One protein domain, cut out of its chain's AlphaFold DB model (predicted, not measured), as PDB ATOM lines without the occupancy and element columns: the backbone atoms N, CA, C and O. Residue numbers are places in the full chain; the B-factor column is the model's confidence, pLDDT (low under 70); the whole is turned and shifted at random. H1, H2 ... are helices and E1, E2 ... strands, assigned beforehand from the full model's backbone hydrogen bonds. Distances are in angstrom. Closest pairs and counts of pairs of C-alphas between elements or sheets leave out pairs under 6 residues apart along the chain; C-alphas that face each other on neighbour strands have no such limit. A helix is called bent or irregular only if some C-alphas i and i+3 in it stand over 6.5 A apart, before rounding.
ATOM      1  N   VAL A   3     -52.001   7.059 -16.227       93.75
ATOM      2  CA  VAL A   3     -53.450   7.359 -16.126       93.75
ATOM      3  C   VAL A   3     -54.222   7.191 -17.444       93.75
ATOM      4  O   VAL A   3     -55.435   7.357 -17.481       93.75
ATOM      5  N   ARG A   4     -53.512   6.882 -18.533       94.94
ATOM      6  CA  ARG A   4     -54.039   6.549 -19.864       94.94
ATOM      7  C   ARG A   4     -53.724   5.091 -20.247       94.94
ATOM      8  O   ARG A   4     -53.816   4.745 -21.415       94.94
ATOM      9  N   LEU A   5     -53.357   4.256 -19.263       95.75
ATOM     10  CA  LEU A   5     -53.007   2.828 -19.410       95.75
ATOM     11  C   LEU A   5     -51.889   2.555 -20.405       95.75
ATOM     12  O   LEU A   5     -51.895   1.622 -21.202       95.75
ATOM     13  N   GLU A   6     -50.890   3.398 -20.294       96.06
ATOM     14  CA  GLU A   6     -49.784   3.476 -21.204       96.06
ATOM     15  C   GLU A   6     -48.517   3.163 -20.369       96.06
ATOM     16  O   GLU A   6     -48.276   3.803 -19.337       96.06
ATOM     17  N   HIS A   7     -47.725   2.157 -20.782       95.12
ATOM     18  CA  HIS A   7     -46.531   1.694 -20.067       95.12
ATOM     19  C   HIS A   7     -45.367   2.701 -20.189       95.12
ATOM     20  O   HIS A   7     -44.881   2.916 -21.304       95.12
ATOM     21  N   PRO A   8     -44.828   3.250 -19.077       95.19
ATOM     22  CA  PRO A   8     -43.899   4.392 -19.069       95.19
ATOM     23  C   PRO A   8     -42.756   4.299 -20.082       95.19
ATOM     24  O   PRO A   8     -42.567   5.190 -20.910       95.19
ATOM     25  N   LEU A   9     -42.030   3.178 -20.072       94.88
ATOM     26  CA  LEU A   9     -40.877   2.979 -20.950       94.88
ATOM     27  C   LEU A   9     -41.270   2.849 -22.433       94.88
ATOM     28  O   LEU A   9     -40.499   3.221 -23.315       94.88
ATOM     29  N   ALA A  10     -42.470   2.339 -22.720       95.19
ATOM     30  CA  ALA A  10     -42.932   2.130 -24.086       95.19
ATOM     31  C   ALA A  10     -43.298   3.460 -24.763       95.19
ATOM     32  O   ALA A  10     -42.856   3.684 -25.891       95.19
ATOM     33  N   ALA A  11     -43.991   4.395 -24.092       94.81
ATOM     34  CA  ALA A  11     -44.171   5.729 -24.694       94.81
ATOM     35  C   ALA A  11     -42.909   6.545 -24.636       94.81
ATOM     36  O   ALA A  11     -42.683   7.284 -25.584       94.81
ATOM     37  N   ALA A  12     -42.089   6.431 -23.587       95.81
ATOM     38  CA  ALA A  12     -40.804   7.117 -23.590       95.81
ATOM     39  C   ALA A  12     -40.023   6.759 -24.864       95.81
ATOM     40  O   ALA A  12     -39.487   7.645 -25.516       95.81
ATOM     41  N   ARG A  13     -40.072   5.493 -25.305       95.81
ATOM     42  CA  ARG A  13     -39.466   5.054 -26.570       95.81
ATOM     43  C   ARG A  13     -40.136   5.657 -27.802       95.81
ATOM     44  O   ARG A  13     -39.427   6.099 -28.697       95.81
ATOM     45  N   ARG A  14     -41.473   5.698 -27.852       94.88
ATOM     46  CA  ARG A  14     -42.215   6.342 -28.956       94.88
ATOM     47  C   ARG A  14     -41.917   7.840 -29.062       94.88
ATOM     48  O   ARG A  14     -41.844   8.368 -30.163       94.88
ATOM     49  N   LEU A  15     -41.758   8.509 -27.924       94.88
ATOM     50  CA  LEU A  15     -41.609   9.958 -27.827       94.88
ATOM     51  C   LEU A  15     -40.150  10.417 -27.787       94.88
ATOM     52  O   LEU A  15     -39.915  11.615 -27.900       94.88
ATOM     53  N   ALA A  16     -39.181   9.507 -27.645       96.88
ATOM     54  CA  ALA A  16     -37.775   9.823 -27.384       96.88
ATOM     55  C   ALA A  16     -37.182  10.949 -28.256       96.88
ATOM     56  O   ALA A  16     -36.532  11.822 -27.684       96.88
ATOM     57  N   PRO A  17     -37.442  11.023 -29.581       96.44
ATOM     58  CA  PRO A  17     -36.917  12.107 -30.420       96.44
ATOM     59  C   PRO A  17     -37.406  13.514 -30.037       96.44
ATOM     60  O   PRO A  17     -36.819  14.507 -30.458       96.44
ATOM     61  N   HIS A  18     -38.490  13.608 -29.267       97.19
ATOM     62  CA  HIS A  18     -39.172  14.852 -28.913       97.19
ATOM     63  C   HIS A  18     -39.058  15.205 -27.422       97.19
ATOM     64  O   HIS A  18     -39.524  16.266 -27.010       97.19
ATOM     65  N   VAL A  19     -38.461  14.337 -26.599       97.69
ATOM     66  CA  VAL A  19     -38.383  14.546 -25.149       97.69
ATOM     67  C   VAL A  19     -37.121  15.325 -24.785       97.69
ATOM     68  O   VAL A  19     -36.003  14.851 -24.963       97.69
ATOM     69  N   THR A  20     -37.303  16.513 -24.210       97.50
ATOM     70  CA  THR A  20     -36.212  17.386 -23.735       97.50
ATOM     71  C   THR A  20     -36.117  17.453 -22.210       97.50
ATOM     72  O   THR A  20     -35.076  17.832 -21.668       97.50
ATOM     73  N   GLN A  21     -37.179  17.060 -21.506       97.38
ATOM     74  CA  GLN A  21     -37.282  17.100 -20.051       97.38
ATOM     75  C   GLN A  21     -38.089  15.903 -19.537       97.38
ATOM     76  O   GLN A  21     -39.035  15.464 -20.189       97.38
ATOM     77  N   VAL A  22     -37.722  15.384 -18.366       96.88
ATOM     78  CA  VAL A  22     -38.418  14.289 -17.675       96.88
ATOM     79  C   VAL A  22     -38.771  14.743 -16.265       96.88
ATOM     80  O   VAL A  22     -37.886  15.131 -15.507       96.88
ATOM     81  N   HIS A  23     -40.054  14.684 -15.906       96.31
ATOM     82  CA  HIS A  23     -40.512  15.009 -14.555       96.31
ATOM     83  C   HIS A  23     -40.386  13.762 -13.680       96.31
ATOM     84  O   HIS A  23     -40.977  12.727 -13.991       96.31
ATOM     85  N   ILE A  24     -39.593  13.854 -12.618       96.56
ATOM     86  CA  ILE A  24     -39.355  12.776 -11.664       96.56
ATOM     87  C   ILE A  24     -40.486  12.773 -10.640       96.56
ATOM     88  O   ILE A  24     -40.520  13.610  -9.738       96.56
ATOM     89  N   ASP A  25     -41.395  11.817 -10.797       94.62
ATOM     90  CA  ASP A  25     -42.452  11.504  -9.842       94.62
ATOM     91  C   ASP A  25     -42.897  10.051 -10.053       94.62
ATOM     92  O   ASP A  25     -43.422   9.704 -11.117       94.62
ATOM     93  N   ASP A  26     -42.626   9.177  -9.085       95.38
ATOM     94  CA  ASP A  26     -42.947   7.758  -9.219       95.38
ATOM     95  C   ASP A  26     -44.397   7.473  -8.826       95.38
ATOM     96  O   ASP A  26     -45.050   8.213  -8.084       95.38
ATOM     97  N   ALA A  27     -44.928   6.376  -9.344       94.12
ATOM     98  CA  ALA A  27     -46.299   5.991  -9.100       94.12
ATOM     99  C   ALA A  27     -46.462   4.480  -9.083       94.12
ATOM    100  O   ALA A  27     -45.739   3.751  -9.753       94.12
ATOM    101  N   ALA A  28     -47.471   4.020  -8.357       92.56
ATOM    102  CA  ALA A  28     -47.952   2.652  -8.389       92.56
ATOM    103  C   ALA A  28     -49.414   2.613  -8.838       92.56
ATOM    104  O   ALA A  28     -50.131   3.617  -8.778       92.56
ATOM    105  N   LEU A  29     -49.848   1.432  -9.271       93.75
ATOM    106  CA  LEU A  29     -51.246   1.140  -9.554       93.75
ATOM    107  C   LEU A  29     -51.779   0.142  -8.530       93.75
ATOM    108  O   LEU A  29     -51.057  -0.751  -8.090       93.75
ATOM    109  N   SER A  30     -53.046   0.290  -8.182       92.50
ATOM    110  CA  SER A  30     -53.812  -0.652  -7.372       92.50
ATOM    111  C   SER A  30     -55.194  -0.838  -7.998       92.50
ATOM    112  O   SER A  30     -55.619  -0.036  -8.833       92.50
ATOM    113  N   PHE A  31     -55.887  -1.906  -7.612       92.88
ATOM    114  CA  PHE A  31     -57.312  -2.034  -7.904       92.88
ATOM    115  C   PHE A  31     -58.105  -1.080  -7.009       92.88
ATOM    116  O   PHE A  31     -57.844  -0.999  -5.808       92.88
ATOM    117  N   ASP A  32     -59.070  -0.387  -7.601       91.75
ATOM    118  CA  ASP A  32     -60.029   0.462  -6.901       91.75
ATOM    119  C   ASP A  32     -61.420  -0.147  -7.070       91.75
ATOM    120  O   ASP A  32     -62.094   0.042  -8.087       91.75
ATOM    121  N   GLY A  33     -61.779  -0.993  -6.103       89.00
ATOM    122  CA  GLY A  33     -62.886  -1.933  -6.248       89.00
ATOM    123  C   GLY A  33     -62.661  -2.905  -7.410       89.00
ATOM    124  O   GLY A  33     -61.527  -3.283  -7.717       89.00
ATOM    125  N   ASP A  34     -63.758  -3.289  -8.062       86.62
ATOM    126  CA  ASP A  34     -63.753  -4.270  -9.154       86.62
ATOM    127  C   ASP A  34     -63.798  -3.625 -10.552       86.62
ATOM    128  O   ASP A  34     -63.708  -4.321 -11.560       86.62
ATOM    129  N   THR A  35     -63.948  -2.298 -10.635       88.81
ATOM    130  CA  THR A  35     -64.266  -1.591 -11.892       88.81
ATOM    131  C   THR A  35     -63.209  -0.585 -12.338       88.81
ATOM    132  O   THR A  35     -63.250  -0.123 -13.480       88.81
ATOM    133  N   ALA A  36     -62.223  -0.281 -11.494       95.19
ATOM    134  CA  ALA A  36     -61.194   0.696 -11.809       95.19
ATOM    135  C   ALA A  36     -59.806   0.278 -11.317       95.19
ATOM    136  O   ALA A  36     -59.633  -0.574 -10.444       95.19
ATOM    137  N   LEU A  37     -58.798   0.940 -11.881       95.56
ATOM    138  CA  LEU A  37     -57.482   1.038 -11.265       95.56
ATOM    139  C   LEU A  37     -57.319   2.428 -10.665       95.56
ATOM    140  O   LEU A  37     -57.899   3.397 -11.152       95.56
ATOM    141  N   ARG A  38     -56.466   2.559  -9.656       93.81
ATOM    142  CA  ARG A  38     -56.071   3.854  -9.110       93.81
ATOM    143  C   ARG A  38     -54.573   4.032  -9.179       93.81
ATOM    144  O   ARG A  38     -53.806   3.136  -8.834       93.81
ATOM    145  N   ARG A  39     -54.156   5.222  -9.604       93.94
ATOM    146  CA  ARG A  39     -52.771   5.667  -9.489       93.94
ATOM    147  C   ARG A  39     -52.542   6.326  -8.137       93.94
ATOM    148  O   ARG A  39     -53.185   7.331  -7.829       93.94
ATOM    149  N   HIS A  40     -51.555   5.816  -7.414       91.62
ATOM    150  CA  HIS A  40     -51.003   6.422  -6.207       91.62
ATOM    151  C   HIS A  40     -49.580   6.894  -6.484       91.62
ATOM    152  O   HIS A  40     -48.862   6.235  -7.238       91.62
ATOM    153  N   LEU A  41     -49.160   8.010  -5.890       93.06
ATOM    154  CA  LEU A  41     -47.752   8.399  -5.950       93.06
ATOM    155  C   LEU A  41     -46.946   7.514  -5.009       93.06
ATOM    156  O   LEU A  41     -47.454   7.077  -3.976       93.06
ATOM    157  N   ALA A  42     -45.697   7.268  -5.373       92.75
ATOM    158  CA  ALA A  42     -44.757   6.463  -4.611       92.75
ATOM    159  C   ALA A  42     -43.407   7.179  -4.546       92.75
ATOM    160  O   ALA A  42     -43.128   8.069  -5.355       92.75
ATOM    161  N   SER A  43     -42.565   6.804  -3.586       94.25
ATOM    162  CA  SER A  43     -41.156   7.188  -3.650       94.25
ATOM    163  C   SER A  43     -40.522   6.557  -4.888       94.25
ATOM    164  O   SER A  43     -40.922   5.472  -5.319       94.25
ATOM    165  N   VAL A  44     -39.523   7.226  -5.462       95.62
ATOM    166  CA  VAL A  44     -38.736   6.656  -6.561       95.62
ATOM    167  C   VAL A  44     -38.170   5.298  -6.150       95.62
ATOM    168  O   VAL A  44     -37.544   5.182  -5.099       95.62
ATOM    169  N   GLY A  45     -38.403   4.282  -6.983       93.38
ATOM    170  CA  GLY A  45     -37.969   2.902  -6.734       93.38
ATOM    171  C   GLY A  45     -38.979   2.062  -5.951       93.38
ATOM    172  O   GLY A  45     -38.886   0.838  -5.953       93.38
ATOM    173  N   GLU A  46     -39.982   2.693  -5.341       92.06
ATOM    174  CA  GLU A  46     -41.124   1.993  -4.757       92.06
ATOM    175  C   GLU A  46     -42.294   1.908  -5.735       92.06
ATOM    176  O   GLU A  46     -43.204   1.116  -5.513       92.06
ATOM    177  N   GLY A  47     -42.332   2.721  -6.793       93.00
ATOM    178  CA  GLY A  47     -43.383   2.667  -7.806       93.00
ATOM    179  C   GLY A  47     -43.164   1.581  -8.861       93.00
ATOM    180  O   GLY A  47     -42.520   0.562  -8.623       93.00
ATOM    181  N   ILE A  48     -43.779   1.768 -10.029       93.56
ATOM    182  CA  ILE A  48     -43.698   0.837 -11.166       93.56
ATOM    183  C   ILE A  48     -42.873   1.394 -12.332       93.56
ATOM    184  O   ILE A  48     -42.782   0.748 -13.375       93.56
ATOM    185  N   ILE A  49     -42.307   2.596 -12.195       95.56
ATOM    186  CA  ILE A  49     -41.485   3.202 -13.240       95.56
ATOM    187  C   ILE A  49     -40.047   2.686 -13.114       95.56
ATOM    188  O   ILE A  49     -39.374   2.908 -12.111       95.56
ATOM    189  N   ASP A  50     -39.552   2.041 -14.170       95.62
ATOM    190  CA  ASP A  50     -38.131   1.709 -14.315       95.62
ATOM    191  C   ASP A  50     -37.337   2.971 -14.697       95.62
ATOM    192  O   ASP A  50     -37.108   3.267 -15.875       95.62
ATOM    193  N   TRP A  51     -36.980   3.755 -13.680       96.94
ATOM    194  CA  TRP A  51     -36.239   5.005 -13.837       96.94
ATOM    195  C   TRP A  51     -34.864   4.839 -14.490       96.94
ATOM    196  O   TRP A  51     -34.583   5.621 -15.404       96.94
ATOM    197  N   PRO A  52     -34.016   3.860 -14.105       95.56
ATOM    198  CA  PRO A  52     -32.737   3.641 -14.776       95.56
ATOM    199  C   PRO A  52     -32.891   3.436 -16.286       95.56
ATOM    200  O   PRO A  52     -32.254   4.146 -17.067       95.56
ATOM    201  N   SER A  53     -33.787   2.539 -16.714       96.50
ATOM    202  CA  SER A  53     -34.010   2.288 -18.144       96.50
ATOM    203  C   SER A  53     -34.604   3.503 -18.859       96.50
ATOM    204  O   SER A  53     -34.228   3.798 -19.994       96.50
ATOM    205  N   LEU A  54     -35.521   4.231 -18.211       97.25
ATOM    206  CA  LEU A  54     -36.154   5.420 -18.786       97.25
ATOM    207  C   LEU A  54     -35.149   6.562 -18.988       97.25
ATOM    208  O   LEU A  54     -35.138   7.191 -20.046       97.25
ATOM    209  N   LEU A  55     -34.280   6.816 -18.009       96.12
ATOM    210  CA  LEU A  55     -33.260   7.862 -18.102       96.12
ATOM    211  C   LEU A  55     -32.115   7.481 -19.049       96.12
ATOM    212  O   LEU A  55     -31.577   8.368 -19.713       96.12
ATOM    213  N   ALA A  56     -31.764   6.196 -19.145       96.12
ATOM    214  CA  ALA A  56     -30.800   5.700 -20.131       96.12
ATOM    215  C   ALA A  56     -31.333   5.824 -21.568       96.12
ATOM    216  O   ALA A  56     -30.581   6.141 -22.486       96.12
ATOM    217  N   LEU A  57     -32.642   5.629 -21.758       97.69
ATOM    218  CA  LEU A  57     -33.320   5.827 -23.040       97.69
ATOM    219  C   LEU A  57     -33.361   7.304 -23.472       97.69
ATOM    220  O   LEU A  57     -33.440   7.590 -24.666       97.69
ATOM    221  N   LEU A  58     -33.308   8.236 -22.517       97.06
ATOM    222  CA  LEU A  58     -33.453   9.678 -22.736       97.06
ATOM    223  C   LEU A  58     -32.218  10.454 -22.238       97.06
ATOM    224  O   LEU A  58     -32.338  11.316 -21.360       97.06
ATOM    225  N   PRO A  59     -31.014  10.183 -22.776       95.25
ATOM    226  CA  PRO A  59     -29.762  10.685 -22.206       95.25
ATOM    227  C   PRO A  59     -29.645  12.215 -22.263       95.25
ATOM    228  O   PRO A  59     -29.074  12.820 -21.364       95.25
ATOM    229  N   ALA A  60     -30.228  12.852 -23.284       95.12
ATOM    230  CA  ALA A  60     -30.212  14.307 -23.445       95.12
ATOM    231  C   ALA A  60     -31.324  15.031 -22.665       95.12
ATOM    232  O   ALA A  60     -31.294  16.257 -22.547       95.12
ATOM    233  N   ALA A  61     -32.319  14.302 -22.147       97.06
ATOM    234  CA  ALA A  61     -33.436  14.914 -21.447       97.06
ATOM    235  C   ALA A  61     -33.031  15.332 -20.028       97.06
ATOM    236  O   ALA A  61     -32.430  14.553 -19.279       97.06
ATOM    237  N   LYS A  62     -33.389  16.558 -19.641       96.69
ATOM    238  CA  LYS A  62     -33.100  17.099 -18.308       96.69
ATOM    239  C   LYS A  62     -34.076  16.516 -17.277       96.69
ATOM    240  O   LYS A  62     -35.283  16.613 -17.492       96.69
ATOM    241  N   PRO A  63     -33.605  15.925 -16.168       96.31
ATOM    242  CA  PRO A  63     -34.494  15.497 -15.100       96.31
ATOM    243  C   PRO A  63     -34.920  16.716 -14.271       96.31
ATOM    244  O   PRO A  63     -34.087  17.542 -13.901       96.31
ATOM    245  N   LEU A  64     -36.211  16.821 -13.971       97.12
ATOM    246  CA  LEU A  64     -36.786  17.833 -13.086       97.12
ATOM    247  C   LEU A  64     -37.570  17.130 -11.981       97.12
ATOM    248  O   LEU A  64     -38.464  16.346 -12.276       97.12
ATOM    249  N   ILE A  65     -37.258  17.402 -10.717       96.88
ATOM    250  CA  ILE A  65     -38.036  16.859  -9.597       96.88
ATOM    251  C   ILE A  65     -39.317  17.683  -9.458       96.88
ATOM    252  O   ILE A  65     -39.261  18.859  -9.105       96.88
ATOM    253  N   GLU A  66     -40.463  17.060  -9.728       94.31
ATOM    254  CA  GLU A  66     -41.780  17.696  -9.660       94.31
ATOM    255  C   GLU A  66     -42.758  16.749  -8.960       94.31
ATOM    256  O   GLU A  66     -43.342  15.859  -9.571       94.31
ATOM    257  N   LEU A  67     -42.900  16.916  -7.643       93.81
ATOM    258  CA  LEU A  67     -43.674  16.007  -6.800       93.81
ATOM    259  C   LEU A  67     -45.119  16.490  -6.656       93.81
ATOM    260  O   LEU A  67     -45.391  17.521  -6.042       93.81
ATOM    261  N   HIS A  68     -46.061  15.706  -7.172       89.75
ATOM    262  CA  HIS A  68     -47.482  16.048  -7.166       89.75
ATOM    263  C   HIS A  68     -48.200  15.544  -5.908       89.75
ATOM    264  O   HIS A  68     -47.607  14.896  -5.056       89.75
ATOM    265  N   ARG A  69     -49.510  15.800  -5.803       90.62
ATOM    266  CA  ARG A  69     -50.422  15.115  -4.856       90.62
ATOM    267  C   ARG A  69     -51.582  14.391  -5.548       90.62
ATOM    268  O   ARG A  69     -52.464  13.839  -4.896       90.62
ATOM    269  N   GLY A  70     -51.622  14.444  -6.881       87.81
ATOM    270  CA  GLY A  70     -52.761  13.980  -7.665       87.81
ATOM    271  C   GLY A  70     -52.902  12.462  -7.634       87.81
ATOM    272  O   GLY A  70     -52.016  11.746  -8.095       87.81
ATOM    273  N   GLN A  71     -54.047  11.971  -7.174       88.12
ATOM    274  CA  GLN A  71     -54.441  10.571  -7.313       88.12
ATOM    275  C   GLN A  71     -55.583  10.473  -8.314       88.12
ATOM    276  O   GLN A  71     -56.525  11.260  -8.263       88.12
ATOM    277  N   PHE A  72     -55.506   9.499  -9.213       93.00
ATOM    278  CA  PHE A  72     -56.454   9.391 -10.318       93.00
ATOM    279  C   PHE A  72     -57.038   7.987 -10.370       93.00
ATOM    280  O   PHE A  72     -56.286   7.011 -10.412       93.00
ATOM    281  N   ALA A  73     -58.367   7.909 -10.376       94.69
ATOM    282  CA  ALA A  73     -59.075   6.715 -10.810       94.69
ATOM    283  C   ALA A  73     -58.949   6.590 -12.332       94.69
ATOM    284  O   ALA A  73     -58.968   7.590 -13.052       94.69
ATOM    285  N   ILE A  74     -58.807   5.363 -12.806       96.69
ATOM    286  CA  ILE A  74     -58.636   5.008 -14.207       96.69
ATOM    287  C   ILE A  74     -59.736   3.990 -14.530       96.69
ATOM    288  O   ILE A  74     -59.761   2.940 -13.880       96.69
ATOM    289  N   PRO A  75     -60.619   4.246 -15.516       96.25
ATOM    290  CA  PRO A  75     -61.714   3.350 -15.907       96.25
ATOM    291  C   PRO A  75     -61.191   2.135 -16.691       96.25
ATOM    292  O   PRO A  75     -61.547   1.894 -17.839       96.25
ATOM    293  N   ALA A  76     -60.269   1.382 -16.093       95.69
ATOM    294  CA  ALA A  76     -59.463   0.396 -16.801       95.69
ATOM    295  C   ALA A  76     -60.251  -0.809 -17.322       95.69
ATOM    296  O   ALA A  76     -59.721  -1.552 -18.141       95.69
ATOM    297  N   PHE A  77     -61.493  -0.986 -16.877       96.38
ATOM    298  CA  PHE A  77     -62.381  -2.066 -17.306       96.38
ATOM    299  C   PHE A  77     -63.644  -1.549 -18.014       96.38
ATOM    300  O   PHE A  77     -64.524  -2.337 -18.354       96.38
ATOM    301  N   ASP A  78     -63.729  -0.238 -18.259       96.81
ATOM    302  CA  ASP A  78     -64.817   0.383 -19.011       96.81
ATOM    303  C   ASP A  78     -64.521   0.314 -20.518       96.81
ATOM    304  O   ASP A  78     -63.523   0.854 -21.002       96.81
ATOM    305  N   GLN A  79     -65.379  -0.377 -21.270       95.56
ATOM    306  CA  GLN A  79     -65.148  -0.642 -22.693       95.56
ATOM    307  C   GLN A  79     -65.221   0.624 -23.557       95.56
ATOM    308  O   GLN A  79     -64.422   0.769 -24.483       95.56
ATOM    309  N   GLU A  80     -66.143   1.542 -23.257       97.00
ATOM    310  CA  GLU A  80     -66.309   2.783 -24.021       97.00
ATOM    311  C   GLU A  80     -65.119   3.715 -23.787       97.00
ATOM    312  O   GLU A  80     -64.535   4.263 -24.729       97.00
ATOM    313  N   TRP A  81     -64.683   3.832 -22.531       96.00
ATOM    314  CA  TRP A  81     -63.500   4.598 -22.185       96.00
ATOM    315  C   TRP A  81     -62.249   4.009 -22.834       96.00
ATOM    316  O   TRP A  81     -61.482   4.770 -23.425       96.00
ATOM    317  N   LEU A  82     -62.053   2.684 -22.786       95.94
ATOM    318  CA  LEU A  82     -60.922   2.007 -23.431       95.94
ATOM    319  C   LEU A  82     -60.903   2.242 -24.947       95.94
ATOM    320  O   LEU A  82     -59.851   2.573 -25.493       95.94
ATOM    321  N   ALA A  83     -62.057   2.146 -25.614       95.25
ATOM    322  CA  ALA A  83     -62.183   2.412 -27.047       95.25
ATOM    323  C   ALA A  83     -61.846   3.869 -27.416       95.25
ATOM    324  O   ALA A  83     -61.372   4.135 -28.519       95.25
ATOM    325  N   SER A  84     -62.035   4.813 -26.487       95.12
ATOM    326  CA  SER A  84     -61.674   6.225 -26.677       95.12
ATOM    327  C   SER A  84     -60.183   6.538 -26.465       95.12
ATOM    328  O   SER A  84     -59.763   7.682 -26.662       95.12
ATOM    329  N   GLN A  85     -59.356   5.567 -26.051       94.88
ATOM    330  CA  GLN A  85     -57.929   5.789 -25.801       94.88
ATOM    331  C   GLN A  85     -57.110   5.663 -27.097       94.88
ATOM    332  O   GLN A  85     -56.930   4.552 -27.592       94.88
ATOM    333  N   PRO A  86     -56.524   6.752 -27.629       91.19
ATOM    334  CA  PRO A  86     -55.884   6.718 -28.948       91.19
ATOM    335  C   PRO A  86     -54.572   5.920 -28.999       91.19
ATOM    336  O   PRO A  86     -54.152   5.507 -30.075       91.19
ATOM    337  N   TYR A  87     -53.906   5.717 -27.856       90.06
ATOM    338  CA  TYR A  87     -52.547   5.157 -27.795       90.06
ATOM    339  C   TYR A  87     -52.421   3.917 -26.908       90.06
ATOM    340  O   TYR A  87     -51.311   3.422 -26.712       90.06
ATOM    341  N   ILE A  88     -53.527   3.404 -26.363       92.25
ATOM    342  CA  ILE A  88     -53.472   2.196 -25.539       92.25
ATOM    343  C   ILE A  88     -53.047   1.006 -26.403       92.25
ATOM    344  O   ILE A  88     -53.505   0.848 -27.533       92.25
ATOM    345  N   GLN A  89     -52.155   0.170 -25.882       94.31
ATOM    346  CA  GLN A  89     -51.711  -1.054 -26.542       94.31
ATOM    347  C   GLN A  89     -51.976  -2.239 -25.620       94.31
ATOM    348  O   GLN A  89     -51.712  -2.160 -24.421       94.31
ATOM    349  N   LEU A  90     -52.458  -3.356 -26.171       95.69
ATOM    350  CA  LEU A  90     -52.881  -4.519 -25.380       95.69
ATOM    351  C   LEU A  90     -51.772  -5.050 -24.457       95.69
ATOM    352  O   LEU A  90     -52.029  -5.356 -23.296       95.69
ATOM    353  N   GLY A  91     -50.533  -5.120 -24.954       95.88
ATOM    354  CA  GLY A  91     -49.389  -5.566 -24.153       95.88
ATOM    355  C   GLY A  91     -49.062  -4.619 -22.993       95.88
ATOM    356  O   GLY A  91     -48.768  -5.076 -21.891       95.88
ATOM    357  N   GLU A  92     -49.169  -3.306 -23.214       95.69
ATOM    358  CA  GLU A  92     -48.956  -2.290 -22.172       95.69
ATOM    359  C   GLU A  92     -50.068  -2.342 -21.120       95.69
ATOM    360  O   GLU A  92     -49.784  -2.367 -19.924       95.69
ATOM    361  N   TYR A  93     -51.323  -2.447 -21.565       96.56
ATOM    362  CA  TYR A  93     -52.484  -2.625 -20.699       96.56
ATOM    363  C   TYR A  93     -52.331  -3.858 -19.799       96.56
ATOM    364  O   TYR A  93     -52.421  -3.750 -18.575       96.56
ATOM    365  N   ALA A  94     -52.028  -5.021 -20.387       96.38
ATOM    366  CA  ALA A  94     -51.853  -6.265 -19.643       96.38
ATOM    367  C   ALA A  94     -50.718  -6.165 -18.609       96.38
ATOM    368  O   ALA A  94     -50.878  -6.614 -17.471       96.38
ATOM    369  N   ALA A  95     -49.597  -5.530 -18.969       95.00
ATOM    370  CA  ALA A  95     -48.477  -5.316 -18.056       95.00
ATOM    371  C   ALA A  95     -48.866  -4.437 -16.855       95.00
ATOM    372  O   ALA A  95     -48.522  -4.762 -15.717       95.00
ATOM    373  N   LEU A  96     -49.618  -3.357 -17.083       95.56
ATOM    374  CA  LEU A  96     -50.059  -2.453 -16.018       95.56
ATOM    375  C   LEU A  96     -51.104  -3.089 -15.094       95.56
ATOM    376  O   LEU A  96     -51.008  -2.931 -13.876       95.56
ATOM    377  N   VAL A  97     -52.053  -3.856 -15.637       95.19
ATOM    378  CA  VAL A  97     -53.015  -4.630 -14.831       95.19
ATOM    379  C   VAL A  97     -52.287  -5.676 -13.981       95.19
ATOM    380  O   VAL A  97     -52.571  -5.825 -12.791       95.19
ATOM    381  N   HIS A  98     -51.296  -6.368 -14.554       93.69
ATOM    382  CA  HIS A  98     -50.475  -7.321 -13.810       93.69
ATOM    383  C   HIS A  98     -49.669  -6.641 -12.690       93.69
ATOM    384  O   HIS A  98     -49.641  -7.137 -11.560       93.69
ATOM    385  N   ALA A  99     -49.065  -5.481 -12.964       92.50
ATOM    386  CA  ALA A  99     -48.359  -4.692 -11.957       92.50
ATOM    387  C   ALA A  99     -49.296  -4.262 -10.815       92.50
ATOM    388  O   ALA A  99     -48.955  -4.446  -9.645       92.50
ATOM    389  N   ALA A 100     -50.505  -3.788 -11.141       93.12
ATOM    390  CA  ALA A 100     -51.516  -3.414 -10.154       93.12
ATOM    391  C   ALA A 100     -51.928  -4.595  -9.262       93.12
ATOM    392  O   ALA A 100     -52.114  -4.441  -8.055       93.12
ATOM    393  N   ARG A 101     -52.013  -5.805  -9.835       90.31
ATOM    394  CA  ARG A 101     -52.321  -7.024  -9.079       90.31
ATOM    395  C   ARG A 101     -51.227  -7.375  -8.071       90.31
ATOM    396  O   ARG A 101     -51.554  -7.761  -6.950       90.31
ATOM    397  N   ARG A 102     -49.951  -7.240  -8.449       85.00
ATOM    398  CA  ARG A 102     -48.801  -7.527  -7.570       85.00
ATOM    399  C   ARG A 102     -48.660  -6.521  -6.427       85.00
ATOM    400  O   ARG A 102     -48.194  -6.882  -5.356       85.00
ATOM    401  N   LYS A 103     -49.070  -5.273  -6.650       73.06
ATOM    402  CA  LYS A 103     -48.950  -4.157  -5.699       73.06
ATOM    403  C   LYS A 103     -50.044  -4.097  -4.624       73.06
ATOM    404  O   LYS A 103     -49.972  -3.213  -3.777       73.06
ATOM    405  N   ARG A 104     -51.008  -5.034  -4.611       60.81
ATOM    406  CA  ARG A 104     -52.145  -5.115  -3.658       60.81
ATOM    407  C   ARG A 104     -51.753  -4.983  -2.175       60.81
ATOM    408  O   ARG A 104     -52.608  -4.665  -1.357       60.81
ATOM    409  N   GLU A 105     -50.500  -5.250  -1.828       60.59
ATOM    410  CA  GLU A 105     -50.042  -5.421  -0.444       60.59
ATOM    411  C   GLU A 105     -49.291  -4.211   0.135       60.59
ATOM    412  O   GLU A 105     -48.970  -4.212   1.319       60.59
ATOM    413  N   GLN A 106     -49.021  -3.165  -0.655       66.69
ATOM    414  CA  GLN A 106     -48.329  -1.972  -0.155       66.69
ATOM    415  C   GLN A 106     -49.309  -0.844   0.161       66.69
ATOM    416  O   GLN A 106     -50.084  -0.416  -0.695       66.69
ATOM    417  N   LEU A 107     -49.238  -0.338   1.393       70.12
ATOM    418  CA  LEU A 107     -49.976   0.853   1.795       70.12
ATOM    419  C   LEU A 107     -49.483   2.065   0.988       70.12
ATOM    420  O   LEU A 107     -48.272   2.230   0.822       70.12
ATOM    421  N   PRO A 108     -50.389   2.924   0.489       74.31
ATOM    422  CA  PRO A 108     -49.989   4.180  -0.122       74.31
ATOM    423  C   PRO A 108     -49.188   5.025   0.874       74.31
ATOM    424  O   PRO A 108     -49.575   5.151   2.035       74.31
ATOM    425  N   ILE A 109     -48.099   5.634   0.405       81.25
ATOM    426  CA  ILE A 109     -47.387   6.666   1.166       81.25
ATOM    427  C   ILE A 109     -48.327   7.846   1.441       81.25
ATOM    428  O   ILE A 109     -49.227   8.107   0.634       81.25
ATOM    429  N   ASP A 110     -48.128   8.568   2.548       84.00
ATOM    430  CA  ASP A 110     -48.885   9.795   2.808       84.00
ATOM    431  C   ASP A 110     -48.684  10.786   1.654       84.00
ATOM    432  O   ASP A 110     -47.571  11.140   1.270       84.00
ATOM    433  N   GLN A 111     -49.798  11.199   1.062       80.00
ATOM    434  CA  GLN A 111     -49.830  12.055  -0.118       80.00
ATOM    435  C   GLN A 111     -49.899  13.539   0.259       80.00
ATOM    436  O   GLN A 111     -49.702  14.399  -0.601       80.00
ATOM    437  N   ASN A 112     -50.187  13.855   1.526       85.31
ATOM    438  CA  ASN A 112     -50.199  15.226   2.026       85.31
ATOM    439  C   ASN A 112     -48.784  15.723   2.301       85.31
ATOM    440  O   ASN A 112     -48.470  16.875   1.987       85.31
ATOM    441  N   ASP A 113     -47.920  14.856   2.820       89.94
ATOM    442  CA  ASP A 113     -46.509  15.162   2.997       89.94
ATOM    443  C   ASP A 113     -45.688  14.728   1.775       89.94
ATOM    444  O   ASP A 113     -45.119  13.639   1.695       89.94
ATOM    445  N   ILE A 114     -45.602  15.626   0.792       88.31
ATOM    446  CA  ILE A 114     -44.799  15.393  -0.415       88.31
ATOM    447  C   ILE A 114     -43.302  15.250  -0.114       88.31
ATOM    448  O   ILE A 114     -42.575  14.691  -0.937       88.31
ATOM    449  N   THR A 115     -42.832  15.746   1.036       92.12
ATOM    450  CA  THR A 115     -41.403  15.762   1.365       92.12
ATOM    451  C   THR A 115     -40.866  14.359   1.620       92.12
ATOM    452  O   THR A 115     -39.695  14.110   1.348       92.12
ATOM    453  N   LEU A 116     -41.729  13.408   1.999       92.88
ATOM    454  CA  LEU A 116     -41.363  12.004   2.197       92.88
ATOM    455  C   LEU A 116     -40.766  11.352   0.939       92.88
ATOM    456  O   LEU A 116     -39.956  10.436   1.043       92.88
ATOM    457  N   ARG A 117     -41.121  11.841  -0.257       94.38
ATOM    458  CA  ARG A 117     -40.631  11.302  -1.540       94.38
ATOM    459  C   ARG A 117     -39.406  12.035  -2.083       94.38
ATOM    460  O   ARG A 117     -38.744  11.533  -2.992       94.38
ATOM    461  N   LEU A 118     -39.087  13.209  -1.534       95.94
ATOM    462  CA  LEU A 118     -37.999  14.058  -2.018       95.94
ATOM    463  C   LEU A 118     -36.610  13.400  -1.904       95.94
ATOM    464  O   LEU A 118     -35.871  13.472  -2.886       95.94
ATOM    465  N   PRO A 119     -36.238  12.721  -0.796       96.69
ATOM    466  CA  PRO A 119     -34.919  12.099  -0.680       96.69
ATOM    467  C   PRO A 119     -34.627  11.082  -1.791       96.69
ATOM    468  O   PRO A 119     -33.549  11.109  -2.381       96.69
ATOM    469  N   ALA A 120     -35.603  10.232  -2.130       96.19
ATOM    470  CA  ALA A 120     -35.452   9.231  -3.185       96.19
ATOM    471  C   ALA A 120     -35.312   9.873  -4.578       96.19
ATOM    472  O   ALA A 120     -34.489   9.441  -5.384       96.19
ATOM    473  N   ALA A 121     -36.067  10.945  -4.849       96.88
ATOM    474  CA  ALA A 121     -35.951  11.692  -6.100       96.88
ATOM    475  C   ALA A 121     -34.589  12.396  -6.235       96.88
ATOM    476  O   ALA A 121     -33.978  12.352  -7.304       96.88
ATOM    477  N   LEU A 122     -34.080  12.995  -5.151       97.44
ATOM    478  CA  LEU A 122     -32.746  13.602  -5.122       97.44
ATOM    479  C   LEU A 122     -31.650  12.562  -5.365       97.44
ATOM    480  O   LEU A 122     -30.748  12.816  -6.161       97.44
ATOM    481  N   ALA A 123     -31.746  11.390  -4.734       97.06
ATOM    482  CA  ALA A 123     -30.783  10.307  -4.918       97.06
ATOM    483  C   ALA A 123     -30.718   9.827  -6.378       97.06
ATOM    484  O   ALA A 123     -29.624   9.639  -6.908       97.06
TER     485      ALA A 123
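Overview. This is residues 3 to 123 of the 128 residues of an uncharacterized protein of Devosia insulae DS-56 (UniProt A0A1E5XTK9). Two small sheets meet at a bend: the strand E1 of a parallel pair, E1 and E4, runs on into E2 of an antiparallel three-stranded sheet, E2 E3 E5, and H5 packs at the bend. The long helix H4 stands up from E2, H1 and H2 lie together away from that sheet, and H3 lies far out at the end opposite H5. The printed part has 121 residues, with five named helices and five named strands in the order H1 E1 E2 E3 H2 E4 E5 H3 H4 H5, and its class is mixed, helices and strands. It is compact, with a radius of gyration of the C-alphas of 14.5 A and spans of 37 by 35 by 21 A.

Arrangement. H1, residues 8 to 18, touches H2, residues 51 to 57, with Leu 9 and Leu 54 as their closest C-alphas, 5.7 A apart. They run the same way at a shallow tilt of 34 degrees, only just short of steep. H1 is close to but not clearly touching H4, residues 90 to 105; the closest C-alphas, those of Ala 10 and Glu 92, are 7.7 A apart. E1, residues 21 to 24, is parallel to its neighbour E4, residues 62 to 65, with N 22 and O 62 within hydrogen-bond range at 2.9 A. E1 runs on into E2, residues 26 to 32, across a break of 1 residue, at 59 degrees. E2 and E3, residues 36 to 42, form an antiparallel hairpin, with N 30 and O 38 at 3.0 A. E3, the inner strand, is also antiparallel to E5, residues 72 to 74, with N 74 and O 37 at 2.7 A. H3, residues 79 to 83, touches no helix. H4 is on the sheet E2 E3 E5, over E2, at a height of 7.1 A, and stands up from it at 67 degrees; the closest C-alphas of H4 and E2, those of Ala 100 and Ser 30, are 4.5 A apart. H5, residues 114 to 123, only grazes this sheet; its closest C-alpha to E4 is that of Ala 121, 6.6 A from that of Ile 65. Every O i to N i+4 pair is within hydrogen-bond range in H2 and H3, against 5 of 7 in H1, 10 of 12 in H4 and 3 of 6 in H5.

Along the chain. H1 begins at C-alpha 8, (-43.899, 4.392, -19.069), and is 15.1 A long. E2 is 18.7 A and E3 18.8 A long. H4 runs 25.1 A from C-alpha 90, (-52.881, -4.519, -25.380). H5, 15.6 A long, ends at C-alpha 123, (-30.783, 10.307, -4.918). H1, H4 and H5 are irregular: C-alphas 14 and 17 are 8.0 A apart, 102 and 105 7.5 A, and 116 and 119 7.1 A.

Size, cuts and confidence. The two C-alphas farthest apart, those of Glu 80 and Ala 123, are 41.0 A apart. The printed part has no cut, and no link is long. The mean pLDDT of the printed part is 92.8; residues 104 to 106 are under 70.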